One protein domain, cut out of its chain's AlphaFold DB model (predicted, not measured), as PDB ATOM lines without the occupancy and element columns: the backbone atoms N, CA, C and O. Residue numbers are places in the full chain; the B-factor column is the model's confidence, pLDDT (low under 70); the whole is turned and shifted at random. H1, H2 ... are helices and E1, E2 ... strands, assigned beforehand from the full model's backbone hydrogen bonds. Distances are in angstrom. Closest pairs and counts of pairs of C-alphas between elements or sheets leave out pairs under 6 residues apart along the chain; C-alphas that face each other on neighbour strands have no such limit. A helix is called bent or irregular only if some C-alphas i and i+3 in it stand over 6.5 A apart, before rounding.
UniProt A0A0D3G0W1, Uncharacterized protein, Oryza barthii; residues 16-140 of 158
ATOM      1  N   LEU A  16    -115.971  32.669  -5.235       91.94
ATOM      2  CA  LEU A  16    -116.922  33.645  -5.745       91.94
ATOM      3  C   LEU A  16    -117.503  34.429  -4.566       91.94
ATOM      4  O   LEU A  16    -117.880  33.857  -3.547       91.94
ATOM      5  N   HIS A  17    -117.591  35.750  -4.691       95.00
ATOM      6  CA  HIS A  17    -118.149  36.607  -3.646       95.00
ATOM      7  C   HIS A  17    -119.535  37.090  -4.069       95.00
ATOM      8  O   HIS A  17    -119.669  37.860  -5.018       95.00
ATOM      9  N   VAL A  18    -120.567  36.645  -3.352       96.31
ATOM     10  CA  VAL A  18    -121.971  36.920  -3.670       96.31
ATOM     11  C   VAL A  18    -122.585  37.809  -2.597       96.31
ATOM     12  O   VAL A  18    -122.559  37.480  -1.413       96.31
ATOM     13  N   ALA A  19    -123.166  38.940  -2.998       96.12
ATOM     14  CA  ALA A  19    -123.875  39.827  -2.085       96.12
ATOM     15  C   ALA A  19    -125.343  39.396  -1.929       96.12
ATOM     16  O   ALA A  19    -126.092  39.366  -2.902       96.12
ATOM     17  N   VAL A  20    -125.777  39.122  -0.697       94.75
ATOM     18  CA  VAL A  20    -127.169  38.796  -0.356       94.75
ATOM     19  C   VAL A  20    -127.617  39.628   0.842       94.75
ATOM     20  O   VAL A  20    -126.991  39.595   1.899       94.75
ATOM     21  N   ALA A  21    -128.703  40.391   0.679       92.25
ATOM     22  CA  ALA A  21    -129.260  41.285   1.706       92.25
ATOM     23  C   ALA A  21    -128.206  42.191   2.390       92.25
ATOM     24  O   ALA A  21    -128.225  42.393   3.604       92.25
ATOM     25  N   GLY A  22    -127.256  42.718   1.610       90.75
ATOM     26  CA  GLY A  22    -126.191  43.598   2.106       90.75
ATOM     27  C   GLY A  22    -125.034  42.889   2.821       90.75
ATOM     28  O   GLY A  22    -124.174  43.563   3.380       90.75
ATOM     29  N   ARG A  23    -124.986  41.551   2.806       94.25
ATOM     30  CA  ARG A  23    -123.859  40.750   3.307       94.25
ATOM     31  C   ARG A  23    -123.163  40.032   2.160       94.25
ATOM     32  O   ARG A  23    -123.829  39.567   1.243       94.25
ATOM     33  N   THR A  24    -121.846  39.901   2.239       96.69
ATOM     34  CA  THR A  24    -121.058  39.147   1.257       96.69
ATOM     35  C   THR A  24    -120.832  37.726   1.756       96.69
ATOM     36  O   THR A  24    -120.322  37.533   2.858       96.69
ATOM     37  N   LEU A  25    -121.200  36.745   0.938       96.56
ATOM     38  CA  LEU A  25    -120.957  35.326   1.158       96.56
ATOM     39  C   LEU A  25    -119.878  34.855   0.180       96.56
ATOM     40  O   LEU A  25    -119.981  35.114  -1.019       96.56
ATOM     41  N   ALA A  26    -118.849  34.187   0.693       96.25
ATOM     42  CA  ALA A  26    -117.841  33.530  -0.129       96.25
ATOM     43  C   ALA A  26    -118.319  32.113  -0.471       96.25
ATOM     44  O   ALA A  26    -118.657  31.343   0.428       96.25
ATOM     45  N   VAL A  27    -118.353  31.786  -1.758       95.38
ATOM     46  CA  VAL A  27    -118.777  30.492  -2.295       95.38
ATOM     47  C   VAL A  27    -117.597  29.882  -3.035       95.38
ATOM     48  O   VAL A  27    -117.113  30.453  -4.008       95.38
ATOM     49  N   ALA A  28    -117.118  28.735  -2.564       93.25
ATOM     50  CA  ALA A  28    -116.096  27.972  -3.267       93.25
ATOM     51  C   ALA A  28    -116.766  27.030  -4.271       93.25
ATOM     52  O   ALA A  28    -117.690  26.298  -3.911       93.25
ATOM     53  N   GLU A  29    -116.280  27.046  -5.505       91.56
ATOM     54  CA  GLU A  29    -116.562  25.996  -6.481       91.56
ATOM     55  C   GLU A  29    -115.416  24.987  -6.486       91.56
ATOM     56  O   GLU A  29    -114.294  25.327  -6.117       91.56
ATOM     57  N   ARG A  30    -115.693  23.757  -6.924       88.38
ATOM     58  CA  ARG A  30    -114.648  22.768  -7.208       88.38
ATOM     59  C   ARG A  30    -114.757  22.305  -8.650       88.38
ATOM     60  O   ARG A  30    -115.739  21.673  -9.034       88.38
ATOM     61  N   ASP A  31    -113.735  22.609  -9.436       83.81
ATOM     62  CA  ASP A  31    -113.617  22.128 -10.809       83.81
ATOM     63  C   ASP A  31    -112.979  20.735 -10.867       83.81
ATOM     64  O   ASP A  31    -112.309  20.282  -9.938       83.81
ATOM     65  N   GLY A  32    -113.204  20.030 -11.978       81.38
ATOM     66  CA  GLY A  32    -112.579  18.729 -12.235       81.38
ATOM     67  C   GLY A  32    -113.071  17.585 -11.343       81.38
ATOM     68  O   GLY A  32    -112.497  16.494 -11.372       81.38
ATOM     69  N   THR A  33    -114.130  17.794 -10.557       85.38
ATOM     70  CA  THR A  33    -114.775  16.730  -9.783       85.38
ATOM     71  C   THR A  33    -115.714  15.926 -10.673       85.38
ATOM     72  O   THR A  33    -116.625  16.497 -11.273       85.38
ATOM     73  N   HIS A  34    -115.522  14.609 -10.719       88.56
ATOM     74  CA  HIS A  34    -116.298  13.701 -11.562       88.56
ATOM     75  C   HIS A  34    -116.770  12.489 -10.762       88.56
ATOM     76  O   HIS A  34    -116.101  12.052  -9.822       88.56
ATOM     77  N   ASP A  35    -117.917  11.947 -11.150       86.44
ATOM     78  CA  ASP A  35    -118.415  10.676 -10.647       86.44
ATOM     79  C   ASP A  35    -117.499   9.550 -11.165       86.44
ATOM     80  O   ASP A  35    -117.344   9.393 -12.378       86.44
ATOM     81  N   PRO A  36    -116.878   8.749 -10.283       87.19
ATOM     82  CA  PRO A  36    -115.972   7.683 -10.700       87.19
ATOM     83  C   PRO A  36    -116.655   6.555 -11.489       87.19
ATOM     84  O   PRO A  36    -115.969   5.825 -12.202       87.19
ATOM     85  N   ALA A  37    -117.972   6.372 -11.360       88.69
ATOM     86  CA  ALA A  37    -118.718   5.324 -12.047       88.69
ATOM     87  C   ALA A  37    -119.121   5.726 -13.471       88.69
ATOM     88  O   ALA A  37    -119.078   4.897 -14.379       88.69
ATOM     89  N   THR A  38    -119.517   6.984 -13.668       87.31
ATOM     90  CA  THR A  38    -120.040   7.480 -14.953       87.31
ATOM     91  C   THR A  38    -119.042   8.352 -15.713       87.31
ATOM     92  O   THR A  38    -119.172   8.527 -16.921       87.31
ATOM     93  N   GLY A  39    -118.038   8.902 -15.025       88.50
ATOM     94  CA  GLY A  39    -117.139   9.926 -15.559       88.50
ATOM     95  C   GLY A  39    -117.810  11.289 -15.749       88.50
ATOM     96  O   GLY A  39    -117.162  12.217 -16.224       88.50
ATOM     97  N   HIS A  40    -119.093  11.427 -15.398       89.38
ATOM     98  CA  HIS A  40    -119.841  12.673 -15.528       89.38
ATOM     99  C   HIS A  40    -119.391  13.702 -14.489       89.38
ATOM    100  O   HIS A  40    -118.949  13.351 -13.392       89.38
ATOM    101  N   ALA A  41    -119.528  14.986 -14.815       86.94
ATOM    102  CA  ALA A  41    -119.180  16.064 -13.893       86.94
ATOM    103  C   ALA A  41    -120.064  16.019 -12.636       86.94
ATOM    104  O   ALA A  41    -121.290  15.906 -12.733       86.94
ATOM    105  N   LEU A  42    -119.472  16.202 -11.453       88.75
ATOM    106  CA  LEU A  42    -120.223  16.399 -10.210       88.75
ATOM    107  C   LEU A  42    -120.719  17.841 -10.137       88.75
ATOM    108  O   LEU A  42    -120.133  18.705  -9.488       88.75
ATOM    109  N   THR A  43    -121.825  18.103 -10.822       90.69
ATOM    110  CA  THR A  43    -122.355  19.463 -10.987       90.69
ATOM    111  C   THR A  43    -122.835  20.137  -9.692       90.69
ATOM    112  O   THR A  43    -123.019  21.354  -9.669       90.69
ATOM    113  N   GLY A  44    -122.999  19.387  -8.594       90.50
ATOM    114  CA  GLY A  44    -123.261  19.939  -7.255       90.50
ATOM    115  C   GLY A  44    -122.093  20.759  -6.684       90.50
ATOM    116  O   GLY A  44    -122.289  21.551  -5.766       90.50
ATOM    117  N   SER A  45    -120.891  20.619  -7.253       90.00
ATOM    118  CA  SER A  45    -119.682  21.367  -6.879       90.00
ATOM    119  C   SER A  45    -119.650  22.811  -7.393       90.00
ATOM    120  O   SER A  45    -118.701  23.542  -7.099       90.00
ATOM    121  N   TRP A  46    -120.645  23.223  -8.179       92.12
ATOM    122  CA  TRP A  46    -120.697  24.533  -8.820       92.12
ATOM    123  C   TRP A  46    -121.847  25.382  -8.294       92.12
ATOM    124  O   TRP A  46    -122.883  24.888  -7.840       92.12
ATOM    125  N   LEU A  47    -121.670  26.694  -8.375       93.62
ATOM    126  CA  LEU A  47    -122.713  27.655  -8.096       93.62
ATOM    127  C   LEU A  47    -123.587  27.833  -9.339       93.62
ATOM    128  O   LEU A  47    -123.176  28.398 -10.346       93.62
ATOM    129  N   TRP A  48    -124.831  27.375  -9.244       94.06
ATOM    130  CA  TRP A  48    -125.808  27.512 -10.318       94.06
ATOM    131  C   TRP A  48    -126.481  28.888 -10.311       94.06
ATOM    132  O   TRP A  48    -126.826  29.413  -9.251       94.06
ATOM    133  N   ASP A  49    -126.790  29.434 -11.489       94.69
ATOM    134  CA  ASP A  49    -127.502  30.716 -11.615       94.69
ATOM    135  C   ASP A  49    -128.846  30.726 -10.868       94.69
ATOM    136  O   ASP A  49    -129.219  31.714 -10.233       94.69
ATOM    137  N   SER A  50    -129.568  29.601 -10.877       95.00
ATOM    138  CA  SER A  50    -130.819  29.445 -10.126       95.00
ATOM    139  C   SER A  50    -130.624  29.636  -8.618       95.00
ATOM    140  O   SER A  50    -131.508  30.172  -7.952       95.00
ATOM    141  N   SER A  51    -129.453  29.277  -8.087       96.69
ATOM    142  CA  SER A  51    -129.082  29.489  -6.691       96.69
ATOM    143  C   SER A  51    -128.933  30.978  -6.363       96.69
ATOM    144  O   SER A  51    -129.399  31.428  -5.315       96.69
ATOM    145  N   LEU A  52    -128.325  31.760  -7.262       96.56
ATOM    146  CA  LEU A  52    -128.212  33.220  -7.130       96.56
ATOM    147  C   LEU A  52    -129.595  33.883  -7.156       96.56
ATOM    148  O   LEU A  52    -129.906  34.747  -6.325       96.56
ATOM    149  N   VAL A  53    -130.441  33.451  -8.097       96.44
ATOM    150  CA  VAL A  53    -131.816  33.939  -8.248       96.44
ATOM    151  C   VAL A  53    -132.643  33.614  -7.005       96.44
ATOM    152  O   VAL A  53    -133.312  34.503  -6.478       96.44
ATOM    153  N   LEU A  54    -132.566  32.383  -6.491       96.00
ATOM    154  CA  LEU A  54    -133.307  31.968  -5.300       96.00
ATOM    155  C   LEU A  54    -132.856  32.741  -4.054       96.00
ATOM    156  O   LEU A  54    -133.702  33.268  -3.333       96.00
ATOM    157  N   ALA A  55    -131.548  32.883  -3.824       95.75
ATOM    158  CA  ALA A  55    -131.029  33.658  -2.695       95.75
ATOM    159  C   ALA A  55    -131.497  35.126  -2.745       95.75
ATOM    160  O   ALA A  55    -131.943  35.681  -1.736       95.75
ATOM    161  N   SER A  56    -131.473  35.735  -3.934       94.12
ATOM    162  CA  SER A  56    -131.966  37.101  -4.156       94.12
ATOM    163  C   SER A  56    -133.476  37.214  -3.941       94.12
ATOM    164  O   SER A  56    -133.958  38.173  -3.337       94.12
ATOM    165  N   HIS A  57    -134.237  36.218  -4.396       94.19
ATOM    166  CA  HIS A  57    -135.683  36.165  -4.225       94.19
ATOM    167  C   HIS A  57    -136.080  36.056  -2.746       94.19
ATOM    168  O   HIS A  57    -136.927  36.822  -2.283       94.19
ATOM    169  N   LEU A  58    -135.422  35.181  -1.977       93.25
ATOM    170  CA  LEU A  58    -135.635  35.049  -0.531       93.25
ATOM    171  C   LEU A  58    -135.271  36.334   0.229       93.25
ATOM    172  O   LEU A  58    -135.944  36.690   1.196       93.25
ATOM    173  N   ALA A  59    -134.237  37.046  -0.229       91.88
ATOM    174  CA  ALA A  59    -133.818  38.327   0.331       91.88
ATOM    175  C   ALA A  59    -134.778  39.487   0.022       91.88
ATOM    176  O   ALA A  59    -134.697  40.534   0.670       91.88
ATOM    177  N   SER A  60    -135.692  39.328  -0.939       89.50
ATOM    178  CA  SER A  60    -136.690  40.355  -1.235       89.50
ATOM    179  C   SER A  60    -137.662  40.550  -0.062       89.50
ATOM    180  O   SER A  60    -137.999  39.615   0.672       89.50
ATOM    181  N   CYS A  61    -138.150  41.783   0.115       69.62
ATOM    182  CA  CYS A  61    -138.972  42.179   1.267       69.62
ATOM    183  C   CYS A  61    -140.236  41.323   1.460       69.62
ATOM    184  O   CYS A  61    -140.723  41.196   2.582       69.62
ATOM    185  N   ILE A  62    -140.755  40.726   0.384       76.31
ATOM    186  CA  ILE A  62    -141.959  39.887   0.402       76.31
ATOM    187  C   ILE A  62    -141.715  38.590   1.189       76.31
ATOM    188  O   ILE A  62    -142.604  38.119   1.895       76.31
ATOM    189  N   HIS A  63    -140.508  38.028   1.109       73.31
ATOM    190  CA  HIS A  63    -140.194  36.706   1.660       73.31
ATOM    191  C   HIS A  63    -139.334  36.764   2.923       73.31
ATOM    192  O   HIS A  63    -139.367  35.831   3.727       73.31
ATOM    193  N   HIS A  64    -138.643  37.883   3.156       73.00
ATOM    194  CA  HIS A  64    -137.752  38.073   4.300       73.00
ATOM    195  C   HIS A  64    -138.424  37.758   5.654       73.00
ATOM    196  O   HIS A  64    -137.781  37.263   6.582       73.00
ATOM    197  N   HIS A  65    -139.720  38.035   5.810       79.56
ATOM    198  CA  HIS A  65    -140.423  37.785   7.070       79.56
ATOM    199  C   HIS A  65    -140.699  36.303   7.344       79.56
ATOM    200  O   HIS A  65    -140.745  35.920   8.509       79.56
ATOM    201  N   HIS A  66    -140.839  35.467   6.313       86.62
ATOM    202  CA  HIS A  66    -141.141  34.042   6.488       86.62
ATOM    203  C   HIS A  66    -139.950  33.239   7.011       86.62
ATOM    204  O   HIS A  66    -140.139  32.184   7.611       86.62
ATOM    205  N   LEU A  67    -138.728  33.727   6.785       92.81
ATOM    206  CA  LEU A  67    -137.517  33.025   7.195       92.81
ATOM    207  C   LEU A  67    -137.070  33.375   8.611       92.81
ATOM    208  O   LEU A  67    -136.374  32.575   9.223       92.81
ATOM    209  N   ARG A  68    -137.473  34.521   9.173       94.06
ATOM    210  CA  ARG A  68    -137.045  34.914  10.524       94.06
ATOM    211  C   ARG A  68    -137.494  33.892  11.569       94.06
ATOM    212  O   ARG A  68    -138.684  33.660  11.752       94.06
ATOM    213  N   GLY A  69    -136.529  33.297  12.268       96.12
ATOM    214  CA  GLY A  69    -136.758  32.254  13.270       96.12
ATOM    215  C   GLY A  69    -137.150  30.887  12.696       96.12
ATOM    216  O   GLY A  69    -137.387  29.956  13.464       96.12
ATOM    217  N   ALA A  70    -137.207  30.733  11.371       96.31
ATOM    218  CA  ALA A  70    -137.629  29.490  10.741       96.31
ATOM    219  C   ALA A  70    -136.568  28.385  10.857       96.31
ATOM    220  O   ALA A  70    -135.364  28.638  10.935       96.31
ATOM    221  N   THR A  71    -137.039  27.140  10.821       96.88
ATOM    222  CA  THR A  71    -136.219  25.965  10.518       96.88
ATOM    223  C   THR A  71    -136.376  25.645   9.039       96.88
ATOM    224  O   THR A  71    -137.488  25.371   8.595       96.88
ATOM    225  N   VAL A  72    -135.272  25.661   8.300       95.75
ATOM    226  CA  VAL A  72    -135.242  25.462   6.847       95.75
ATOM    227  C   VAL A  72    -134.587  24.120   6.511       95.75
ATOM    228  O   VAL A  72    -133.660  23.684   7.195       95.75
ATOM    229  N   LEU A  73    -135.084  23.465   5.464       93.31
ATOM    230  CA  LEU A  73    -134.462  22.319   4.803       93.31
ATOM    231  C   LEU A  73    -134.271  22.696   3.334       93.31
ATOM    232  O   LEU A  73    -135.240  23.088   2.685       93.31
ATOM    233  N   GLU A  74    -133.051  22.573   2.828       95.38
ATOM    234  CA  GLU A  74    -132.733  22.759   1.414       95.38
ATOM    235  C   GLU A  74    -132.378  21.411   0.781       95.38
ATOM    236  O   GLU A  74    -131.573  20.658   1.333       95.38
ATOM    237  N   LEU A  75    -133.007  21.104  -0.358       93.00
ATOM    238  CA  LEU A  75    -132.796  19.882  -1.136       93.00
ATOM    239  C   LEU A  75    -132.023  20.227  -2.409       93.00
ATOM    240  O   LEU A  75    -132.426  21.151  -3.115       93.00
ATOM    241  N   GLY A  76    -130.970  19.468  -2.717       93.12
ATOM    242  CA  GLY A  76    -130.092  19.769  -3.853       93.12
ATOM    243  C   GLY A  76    -129.333  21.074  -3.626       93.12
ATOM    244  O   GLY A  76    -129.358  21.966  -4.472       93.12
ATOM    245  N   ALA A  77    -128.757  21.221  -2.432       96.00
ATOM    246  CA  ALA A  77    -128.137  22.462  -1.992       96.00
ATOM    247  C   ALA A  77    -126.887  22.831  -2.810       96.00
ATOM    248  O   ALA A  77    -126.557  24.013  -2.900       96.00
ATOM    249  N   GLY A  78    -126.183  21.859  -3.392       95.25
ATOM    250  CA  GLY A  78    -124.903  22.048  -4.064       95.25
ATOM    251  C   GLY A  78    -123.916  22.788  -3.161       95.25
ATOM    252  O   GLY A  78    -123.581  22.339  -2.065       95.25
ATOM    253  N   THR A  79    -123.516  23.988  -3.581       95.44
ATOM    254  CA  THR A  79    -122.657  24.893  -2.796       95.44
ATOM    255  C   THR A  79    -123.349  25.534  -1.580       95.44
ATOM    256  O   THR A  79    -122.683  26.104  -0.714       95.44
ATOM    257  N   GLY A  80    -124.678  25.443  -1.480       96.94
ATOM    258  CA  GLY A  80    -125.472  25.797  -0.300       96.94
ATOM    259  C   GLY A  80    -125.833  27.276  -0.156       96.94
ATOM    260  O   GLY A  80    -126.304  27.687   0.907       96.94
ATOM    261  N   LEU A  81    -125.611  28.099  -1.186       97.81
ATOM    262  CA  LEU A  81    -125.810  29.551  -1.107       97.81
ATOM    263  C   LEU A  81    -127.193  29.972  -0.549       97.81
ATOM    264  O   LEU A  81    -127.205  30.826   0.344       97.81
ATOM    265  N   PRO A  82    -128.348  29.446  -1.004       97.50
ATOM    266  CA  PRO A  82    -129.655  29.938  -0.570       97.50
ATOM    267  C   PRO A  82    -129.929  29.616   0.901       97.50
ATOM    268  O   PRO A  82    -130.359  30.494   1.654       97.50
ATOM    269  N   GLY A  83    -129.632  28.398   1.350       97.50
ATOM    270  CA  GLY A  83    -129.794  27.997   2.741       97.50
ATOM    271  C   GLY A  83    -128.799  28.673   3.687       97.50
ATOM    272  O   GLY A  83    -129.190  29.068   4.790       97.50
ATOM    273  N   ILE A  84    -127.551  28.897   3.257       98.00
ATOM    274  CA  ILE A  84    -126.582  29.707   4.015       98.00
ATOM    275  C   ILE A  84    -127.093  31.142   4.134       98.00
ATOM    276  O   ILE A  84    -127.115  31.687   5.238       98.00
ATOM    277  N   ALA A  85    -127.565  31.746   3.041       97.00
ATOM    278  CA  ALA A  85    -128.144  33.083   3.066       97.00
ATOM    279  C   ALA A  85    -129.370  33.166   3.989       97.00
ATOM    280  O   ALA A  85    -129.519  34.149   4.721       97.00
ATOM    281  N   ALA A  86    -130.220  32.135   4.024       96.94
ATOM    282  CA  ALA A  86    -131.379  32.096   4.910       96.94
ATOM    283  C   ALA A  86    -130.985  32.294   6.385       96.94
ATOM    284  O   ALA A  86    -131.615  33.085   7.089       96.94
ATOM    285  N   VAL A  87    -129.914  31.640   6.846       97.31
ATOM    286  CA  VAL A  87    -129.409  31.782   8.223       97.31
ATOM    287  C   VAL A  87    -128.573  33.050   8.373       97.31
ATOM    288  O   VAL A  87    -128.867  33.906   9.208       97.31
ATOM    289  N   ALA A  88    -127.536  33.190   7.549       96.62
ATOM    290  CA  ALA A  88    -126.510  34.212   7.701       96.62
ATOM    291  C   ALA A  88    -127.001  35.619   7.351       96.62
ATOM    292  O   ALA A  88    -126.432  36.585   7.854       96.62
ATOM    293  N   CYS A  89    -128.029  35.760   6.513       95.12
ATOM    294  CA  CYS A  89    -128.495  37.057   6.023       95.12
ATOM    295  C   CYS A  89    -129.944  37.365   6.411       95.12
ATOM    296  O   CYS A  89    -130.258  38.526   6.665       95.12
ATOM    297  N   LEU A  90    -130.816  36.354   6.477       94.38
ATOM    298  CA  LEU A  90    -132.272  36.561   6.555       94.38
ATOM    299  C   LEU A  90    -132.876  36.217   7.929       94.38
ATOM    300  O   LEU A  90    -134.029  36.554   8.210       94.38
ATOM    301  N   GLY A  91    -132.078  35.626   8.824       94.75
ATOM    302  CA  GLY A  91    -132.444  35.389  10.220       94.75
ATOM    303  C   GLY A  91    -133.193  34.082  10.477       94.75
ATOM    304  O   GLY A  91    -133.890  33.991  11.489       94.75
ATOM    305  N   ALA A  92    -133.071  33.081   9.602       97.31
ATOM    306  CA  ALA A  92    -133.487  31.719   9.925       97.31
ATOM    307  C   ALA A  92    -132.736  31.201  11.154       97.31
ATOM    308  O   ALA A  92    -131.546  31.456  11.324       97.31
ATOM    309  N   ALA A  93    -133.441  30.471  12.019       97.88
ATOM    310  CA  ALA A  93    -132.853  29.911  13.232       97.88
ATOM    311  C   ALA A  93    -131.883  28.773  12.904       97.88
ATOM    312  O   ALA A  93    -130.858  28.615  13.564       97.88
ATOM    313  N   ARG A  94    -132.213  27.973  11.883       97.81
ATOM    314  CA  ARG A  94    -131.351  26.914  11.355       97.81
ATOM    315  C   ARG A  94    -131.710  26.584   9.913       97.81
ATOM    316  O   ARG A  94    -132.877  26.683   9.532       97.81
ATOM    317  N   CYS A  95    -130.727  26.108   9.163       97.38
ATOM    318  CA  CYS A  95    -130.933  25.483   7.865       97.38
ATOM    319  C   CYS A  95    -130.168  24.160   7.810       97.38
ATOM    320  O   CYS A  95    -129.010  24.101   8.224       97.38
ATOM    321  N   VAL A  96    -130.832  23.106   7.345       96.06
ATOM    322  CA  VAL A  96    -130.205  21.824   7.018       96.06
ATOM    323  C   VAL A  96    -130.019  21.789   5.507       96.06
ATOM    324  O   VAL A  96    -131.002  21.804   4.768       96.06
ATOM    325  N   LEU A  97    -128.764  21.771   5.068       96.44
ATOM    326  CA  LEU A  97    -128.390  21.671   3.661       96.44
ATOM    327  C   LEU A  97    -128.250  20.193   3.315       96.44
ATOM    328  O   LEU A  97    -127.503  19.478   3.986       96.44
ATOM    329  N   THR A  98    -128.975  19.734   2.303       93.25
ATOM    330  CA  THR A  98    -128.895  18.349   1.839       93.25
ATOM    331  C   THR A  98    -128.635  18.310   0.346       93.25
ATOM    332  O   THR A  98    -129.198  19.093  -0.419       93.25
ATOM    333  N   ASP A  99    -127.791  17.373  -0.056       92.25
ATOM    334  CA  ASP A  99    -127.531  17.035  -1.447       92.25
ATOM    335  C   ASP A  99    -127.579  15.513  -1.597       92.25
ATOM    336  O   ASP A  99    -127.499  14.809  -0.589       92.25
ATOM    337  N   ASP A 100    -127.820  15.036  -2.818       87.12
ATOM    338  CA  ASP A 100    -128.013  13.616  -3.159       87.12
ATOM    339  C   ASP A 100    -128.800  12.798  -2.104       87.12
ATOM    340  O   ASP A 100    -128.376  11.767  -1.587       87.12
ATOM    341  N   CYS A 101    -129.967  13.311  -1.704       89.38
ATOM    342  CA  CYS A 101    -130.695  12.834  -0.522       89.38
ATOM    343  C   CYS A 101    -131.889  11.920  -0.838       89.38
ATOM    344  O   CYS A 101    -132.754  11.708   0.015       89.38
ATOM    345  N   ILE A 102    -131.977  11.388  -2.059       91.38
ATOM    346  CA  ILE A 102    -133.160  10.650  -2.526       91.38
ATOM    347  C   ILE A 102    -133.435   9.403  -1.677       91.38
ATOM    348  O   ILE A 102    -134.583   9.172  -1.289       91.38
ATOM    349  N   ASP A 103    -132.404   8.634  -1.334       90.75
ATOM    350  CA  ASP A 103    -132.572   7.434  -0.509       90.75
ATOM    351  C   ASP A 103    -132.911   7.779   0.943       90.75
ATOM    352  O   ASP A 103    -133.824   7.186   1.518       90.75
ATOM    353  N   VAL A 104    -132.303   8.834   1.490       90.25
ATOM    354  CA  VAL A 104    -132.654   9.350   2.821       90.25
ATOM    355  C   VAL A 104    -134.125   9.768   2.865       90.25
ATOM    356  O   VAL A 104    -134.841   9.420   3.800       90.25
ATOM    357  N   LEU A 105    -134.629  10.471   1.846       89.94
ATOM    358  CA  LEU A 105    -136.041  10.861   1.784       89.94
ATOM    359  C   LEU A 105    -136.968   9.636   1.797       89.94
ATOM    360  O   LEU A 105    -137.977   9.643   2.508       89.94
ATOM    361  N   ARG A 106    -136.611   8.566   1.074       90.50
ATOM    362  CA  ARG A 106    -137.359   7.298   1.092       90.50
ATOM    363  C   ARG A 106    -137.364   6.665   2.483       90.50
ATOM    364  O   ARG A 106    -138.427   6.276   2.964       90.50
ATOM    365  N   GLU A 107    -136.212   6.605   3.147       90.94
ATOM    366  CA  GLU A 107    -136.081   6.082   4.513       90.94
ATOM    367  C   GLU A 107    -136.905   6.884   5.527       90.94
ATOM    368  O   GLU A 107    -137.510   6.313   6.433       90.94
ATOM    369  N   GLN A 108    -137.004   8.204   5.340       88.75
ATOM    370  CA  GLN A 108    -137.834   9.083   6.167       88.75
ATOM    371  C   GLN A 108    -139.336   9.014   5.826       88.75
ATOM    372  O   GLN A 108    -140.135   9.792   6.351       88.75
ATOM    373  N   GLY A 109    -139.751   8.081   4.965       89.69
ATOM    374  CA  GLY A 109    -141.157   7.809   4.666       89.69
ATOM    375  C   GLY A 109    -141.774   8.724   3.607       89.69
ATOM    376  O   GLY A 109    -143.002   8.741   3.459       89.69
ATOM    377  N   PHE A 110    -140.961   9.467   2.853       91.38
ATOM    378  CA  PHE A 110    -141.441  10.128   1.646       91.38
ATOM    379  C   PHE A 110    -141.596   9.102   0.526       91.38
ATOM    380  O   PHE A 110    -140.740   8.256   0.283       91.38
ATOM    381  N   GLU A 111    -142.706   9.195  -0.192       93.88
ATOM    382  CA  GLU A 111    -142.818   8.573  -1.498       93.88
ATOM    383  C   GLU A 111    -142.097   9.464  -2.511       93.88
ATOM    384  O   GLU A 111    -142.406  10.648  -2.649       93.88
ATOM    385  N   VAL A 112    -141.111   8.884  -3.193       93.44
ATOM    386  CA  VAL A 112    -140.264   9.578  -4.161       93.44
ATOM    387  C   VAL A 112    -140.437   8.920  -5.519       93.44
ATOM    388  O   VAL A 112    -140.047   7.766  -5.703       93.44
ATOM    389  N   VAL A 113    -141.021   9.655  -6.459       94.44
ATOM    390  CA  VAL A 113    -141.274   9.194  -7.826       94.44
ATOM    391  C   VAL A 113    -140.331   9.925  -8.770       94.44
ATOM    392  O   VAL A 113    -140.411  11.147  -8.880       94.44
ATOM    393  N   GLU A 114    -139.454   9.194  -9.456       95.00
ATOM    394  CA  GLU A 114    -138.699   9.744 -10.586       95.00
ATOM    395  C   GLU A 114    -139.662   9.955 -11.757       95.00
ATOM    396  O   GLU A 114    -140.373   9.039 -12.168       95.00
ATOM    397  N   VAL A 115    -139.750  11.196 -12.228       96.38
ATOM    398  CA  VAL A 115    -140.662  11.624 -13.293       96.38
ATOM    399  C   VAL A 115    -139.959  11.591 -14.641       96.38
ATOM    400  O   VAL A 115    -140.564  11.194 -15.631       96.38
ATOM    401  N   ASP A 116    -138.706  12.035 -14.671       95.44
ATOM    402  CA  ASP A 116    -137.894  12.107 -15.880       95.44
ATOM    403  C   ASP A 116    -136.410  12.061 -15.512       95.44
ATOM    404  O   ASP A 116    -136.027  12.489 -14.418       95.44
ATOM    405  N   ARG A 117    -135.588  11.579 -16.442       94.00
ATOM    406  CA  ARG A 117    -134.131  11.616 -16.359       94.00
ATOM    407  C   ARG A 117    -133.550  11.855 -17.736       94.00
ATOM    408  O   ARG A 117    -133.826  11.119 -18.681       94.00
ATOM    409  N   VAL A 118    -132.692  12.861 -17.827       94.31
ATOM    410  CA  VAL A 118    -132.024  13.227 -19.070       94.31
ATOM    411  C   VAL A 118    -130.531  13.375 -18.838       94.31
ATOM    412  O   VAL A 118    -130.105  14.076 -17.925       94.31
ATOM    413  N   THR A 119    -129.733  12.769 -19.708       93.12
ATOM    414  CA  THR A 119    -128.309  13.085 -19.823       93.12
ATOM    415  C   THR A 119    -128.162  14.198 -20.848       93.12
ATOM    416  O   THR A 119    -128.690  14.097 -21.964       93.12
ATOM    417  N   ARG A 120    -127.495  15.294 -20.484       92.69
ATOM    418  CA  ARG A 120    -127.288  16.437 -21.385       92.69
ATOM    419  C   ARG A 120    -125.861  16.967 -21.271       92.69
ATOM    420  O   ARG A 120    -125.317  16.961 -20.167       92.69
ATOM    421  N   PRO A 121    -125.279  17.458 -22.382       92.62
ATOM    422  CA  PRO A 121    -124.041  18.223 -22.331       92.62
ATOM    423  C   PRO A 121    -124.195  19.448 -21.433       92.62
ATOM    424  O   PRO A 121    -125.267  20.064 -21.389       92.62
ATOM    425  N   LEU A 122    -123.126  19.808 -20.737       89.75
ATOM    426  CA  LEU A 122    -123.115  20.964 -19.855       89.75
ATOM    427  C   LEU A 122    -122.886  22.237 -20.667       89.75
ATOM    428  O   LEU A 122    -122.077  22.278 -21.588       89.75
ATOM    429  N   LEU A 123    -123.585  23.314 -20.308       88.19
ATOM    430  CA  LEU A 123    -123.357  24.612 -20.947       88.19
ATOM    431  C   LEU A 123    -121.978  25.184 -20.579       88.19
ATOM    432  O   LEU A 123    -121.355  25.854 -21.397       88.19
ATOM    433  N   ARG A 124    -121.519  24.908 -19.348       85.19
ATOM    434  CA  ARG A 124    -120.206  25.322 -18.830       85.19
ATOM    435  C   ARG A 124    -119.059  24.643 -19.580       85.19
ATOM    436  O   ARG A 124    -118.053  25.291 -19.845       85.19
ATOM    437  N   ASP A 125    -119.232  23.370 -19.925       86.06
ATOM    438  CA  ASP A 125    -118.273  22.575 -20.686       86.06
ATOM    439  C   ASP A 125    -119.024  21.583 -21.593       86.06
ATOM    440  O   ASP A 125    -119.503  20.553 -21.111       86.06
ATOM    441  N   PRO A 126    -119.146  21.879 -22.900       87.44
ATOM    442  CA  PRO A 126    -119.864  21.022 -23.840       87.44
ATOM    443  C   PRO A 126    -119.234  19.642 -24.060       87.44
ATOM    444  O   PRO A 126    -119.906  18.770 -24.614       87.44
ATOM    445  N   GLU A 127    -117.969  19.436 -23.674       88.25
ATOM    446  CA  GLU A 127    -117.316  18.123 -23.743       88.25
ATOM    447  C   GLU A 127    -117.722  17.217 -22.572       88.25
ATOM    448  O   GLU A 127    -117.559  15.998 -22.640       88.25
ATOM    449  N   GLN A 128    -118.310  17.797 -21.523       88.75
ATOM    450  CA  GLN A 128    -118.831  17.077 -20.372       88.75
ATOM    451  C   GLN A 128    -120.354  16.949 -20.428       88.75
ATOM    452  O   GLN A 128    -121.071  17.788 -20.978       88.75
ATOM    453  N   ALA A 129    -120.865  15.893 -19.800       90.31
ATOM    454  CA  ALA A 129    -122.291  15.663 -19.615       90.31
ATOM    455  C   ALA A 129    -122.616  15.424 -18.138       90.31
ATOM    456  O   ALA A 129    -121.745  15.060 -17.344       90.31
ATOM    457  N   ALA A 130    -123.883  15.630 -17.791       89.94
ATOM    458  CA  ALA A 130    -124.435  15.264 -16.495       89.94
ATOM    459  C   ALA A 130    -125.847  14.698 -16.638       89.94
ATOM    460  O   ALA A 130    -126.559  14.979 -17.612       89.94
ATOM    461  N   ASP A 131    -126.244  13.928 -15.631       90.19
ATOM    462  CA  ASP A 131    -127.584  13.376 -15.503       90.19
ATOM    463  C   ASP A 131    -128.459  14.302 -14.660       90.19
ATOM    464  O   ASP A 131    -128.168  14.589 -13.500       90.19
ATOM    465  N   PHE A 132    -129.570  14.740 -15.240       89.69
ATOM    466  CA  PHE A 132    -130.578  15.556 -14.579       89.69
ATOM    467  C   PHE A 132    -131.834  14.721 -14.397       89.69
ATOM    468  O   PHE A 132    -132.436  14.284 -15.377       89.69
ATOM    469  N   ALA A 133    -132.237  14.514 -13.147       91.19
ATOM    470  CA  ALA A 133    -133.449  13.785 -12.811       91.19
ATOM    471  C   ALA A 133    -134.459  14.702 -12.119       91.19
ATOM    472  O   ALA A 133    -134.113  15.508 -11.254       91.19
ATOM    473  N   VAL A 134    -135.727  14.564 -12.500       92.12
ATOM    474  CA  VAL A 134    -136.847  15.267 -11.880       92.12
ATOM    475  C   VAL A 134    -137.578  14.289 -10.983       92.12
ATOM    476  O   VAL A 134    -138.081  13.268 -11.448       92.12
ATOM    477  N   TYR A 135    -137.699  14.630  -9.704       93.00
ATOM    478  CA  TYR A 135    -138.428  13.824  -8.735       93.00
ATOM    479  C   TYR A 135    -139.672  14.552  -8.244       93.00
ATOM    480  O   TYR A 135    -139.669  15.761  -8.013       93.00
ATOM    481  N   ARG A 136    -140.742  13.791  -8.028       92.94
ATOM    482  CA  ARG A 136    -141.921  14.231  -7.292       92.94
ATOM    483  C   ARG A 136    -141.905  13.584  -5.914       92.94
ATOM    484  O   ARG A 136    -141.826  12.363  -5.799       92.94
ATOM    485  N   LEU A 137    -141.984  14.419  -4.883       91.94
ATOM    486  CA  LEU A 137    -141.952  14.004  -3.484       91.94
ATOM    487  C   LEU A 137    -143.351  14.116  -2.880       91.94
ATOM    488  O   LEU A 137    -143.985  15.169  -2.966       91.94
ATOM    489  N   PHE A 138    -143.807  13.059  -2.218       90.62
ATOM    490  CA  PHE A 138    -145.039  13.057  -1.442       90.62
ATOM    491  C   PHE A 138    -144.737  12.623  -0.017       90.62
ATOM    492  O   PHE A 138    -144.164  11.563   0.229       90.62
ATOM    493  N   ARG A 139    -145.165  13.420   0.962       84.38
ATOM    494  CA  ARG A 139    -145.144  12.963   2.347       84.38
ATOM    495  C   ARG A 139    -146.295  11.982   2.531       84.38
ATOM    496  O   ARG A 139    -147.451  12.393   2.426       84.38
ATOM    497  N   ARG A 140    -146.003  10.720   2.852       77.00
ATOM    498  CA  ARG A 140    -147.051   9.780   3.260       77.00
ATOM    499  C   ARG A 140    -147.694  10.313   4.536       77.00
ATOM    500  O   ARG A 140    -147.088  10.305   5.602       77.00
TER     501      ARG A 140
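Overview. This is residues 16 to 140 of the 158 residues of an uncharacterized protein of Oryza barthii (UniProt A0A0D3G0W1). What shape do these atoms make? They make a flat body in which helix H3 lies between two small strand pairs, the hairpin E1 and E2 over one side and the parallel pair E3 and E4 over the other, with helix H1 alongside H3. A long, bent hairpin, E5 and E6, runs beside this small block as a separate arm, with the short helix H4 packed near one end of it, while the unnamed residues 28 to 48 make a long loop. What is it built of? The printed part has 125 residues, with four named helices and six named strands in the order E1 E2 H1 H2 E3 H3 E4 H4 E5 E6, a mixed class of helices and strands; its three sheets have two strands each, E1 with E2 and E5 with E6 antiparallel, E3 with E4 parallel. It is compact, with a radius of gyration of the C-alphas of 16.0 A and spans of 41 by 39 by 21 A.

Along the chain. Where does the first half begin and what does it hold? E1, residues 16 to 20, begins at C-alpha 16 at (-116.922, 33.645, -5.745), and E2 is residues 23 to 27. H1, residues 49 to 59, is 15.5 A long, and H2 is residues 64 to 67. What follows? E3 is residues 71 to 75 and 13.6 A long, H3 residues 81 to 88 and 10.0 A long, and E4 residues 94 to 98 and 13.0 A long. H4 is residues 102 to 107, beginning at C-alpha 102 at (-133.160, 10.650, -2.526). Which strands are longest? E5, residues 110 to 121, is 30.7 A from first to last C-alpha and bends by 53 degrees at residue 115. E6, residues 129 to 139, is 31.8 A and ends at C-alpha 139 at (-145.144, 12.963, 2.347).

Arrangement. How does the first hairpin stand to the helices? E1 and E2 are a hairpin at 148 degrees, with N 18 and O 25 at 2.9 A, within hydrogen-bond range. The closest C-alphas of E1 and H1 are those of Val 20 and Ser 56, 6.4 A apart, and those of E2 and H3 are Val 27 and Leu 81, 7.2 A apart. How do the helices stand? H1 and H3 touch, closest at the C-alphas of Ala 55 and Pro 82, 4.5 A apart, at a shallow tilt of 26 degrees, the same way. H2 is close to but not clearly touching H1, with the C-alphas of Leu 58 and His 64 closest at 6.1 A. In H1, H3 and H4 every O i to N i+4 pair is within hydrogen-bond range; H2 is too short for such a pair. What joins E3 and E4? They are parallel at 14 degrees, with N 74 and O 96 at 2.9 A, and E3, H3 and E4 form a strand-helix-strand unit, two parallel neighbour strands with a helix between, its crossover right-handed. The closest C-alphas of H3 and E4 are those of Gly 83 and Cys 95, 5.8 A apart. And the last hairpin? E5 and E6 are antiparallel at 163 degrees, with N 113 and O 136 at 2.9 A and N 132 and O 118 at 2.8 A. The closest C-alphas of H4 and E5 are those of Arg 106 and Val 112, 6.4 A apart, while E3 and E4 are apart from both E5 and E6.

Size, cuts and confidence. How large is it? The two C-alphas farthest apart, those of Gly 69 and Glu 127, are 44.1 A apart. Is anything missing or long? The printed part has no cut; the link from E2 to H1, 21 residues, is long. Where is confidence low? The mean pLDDT of the printed part is 91.8, and residue 61 alone is under 70.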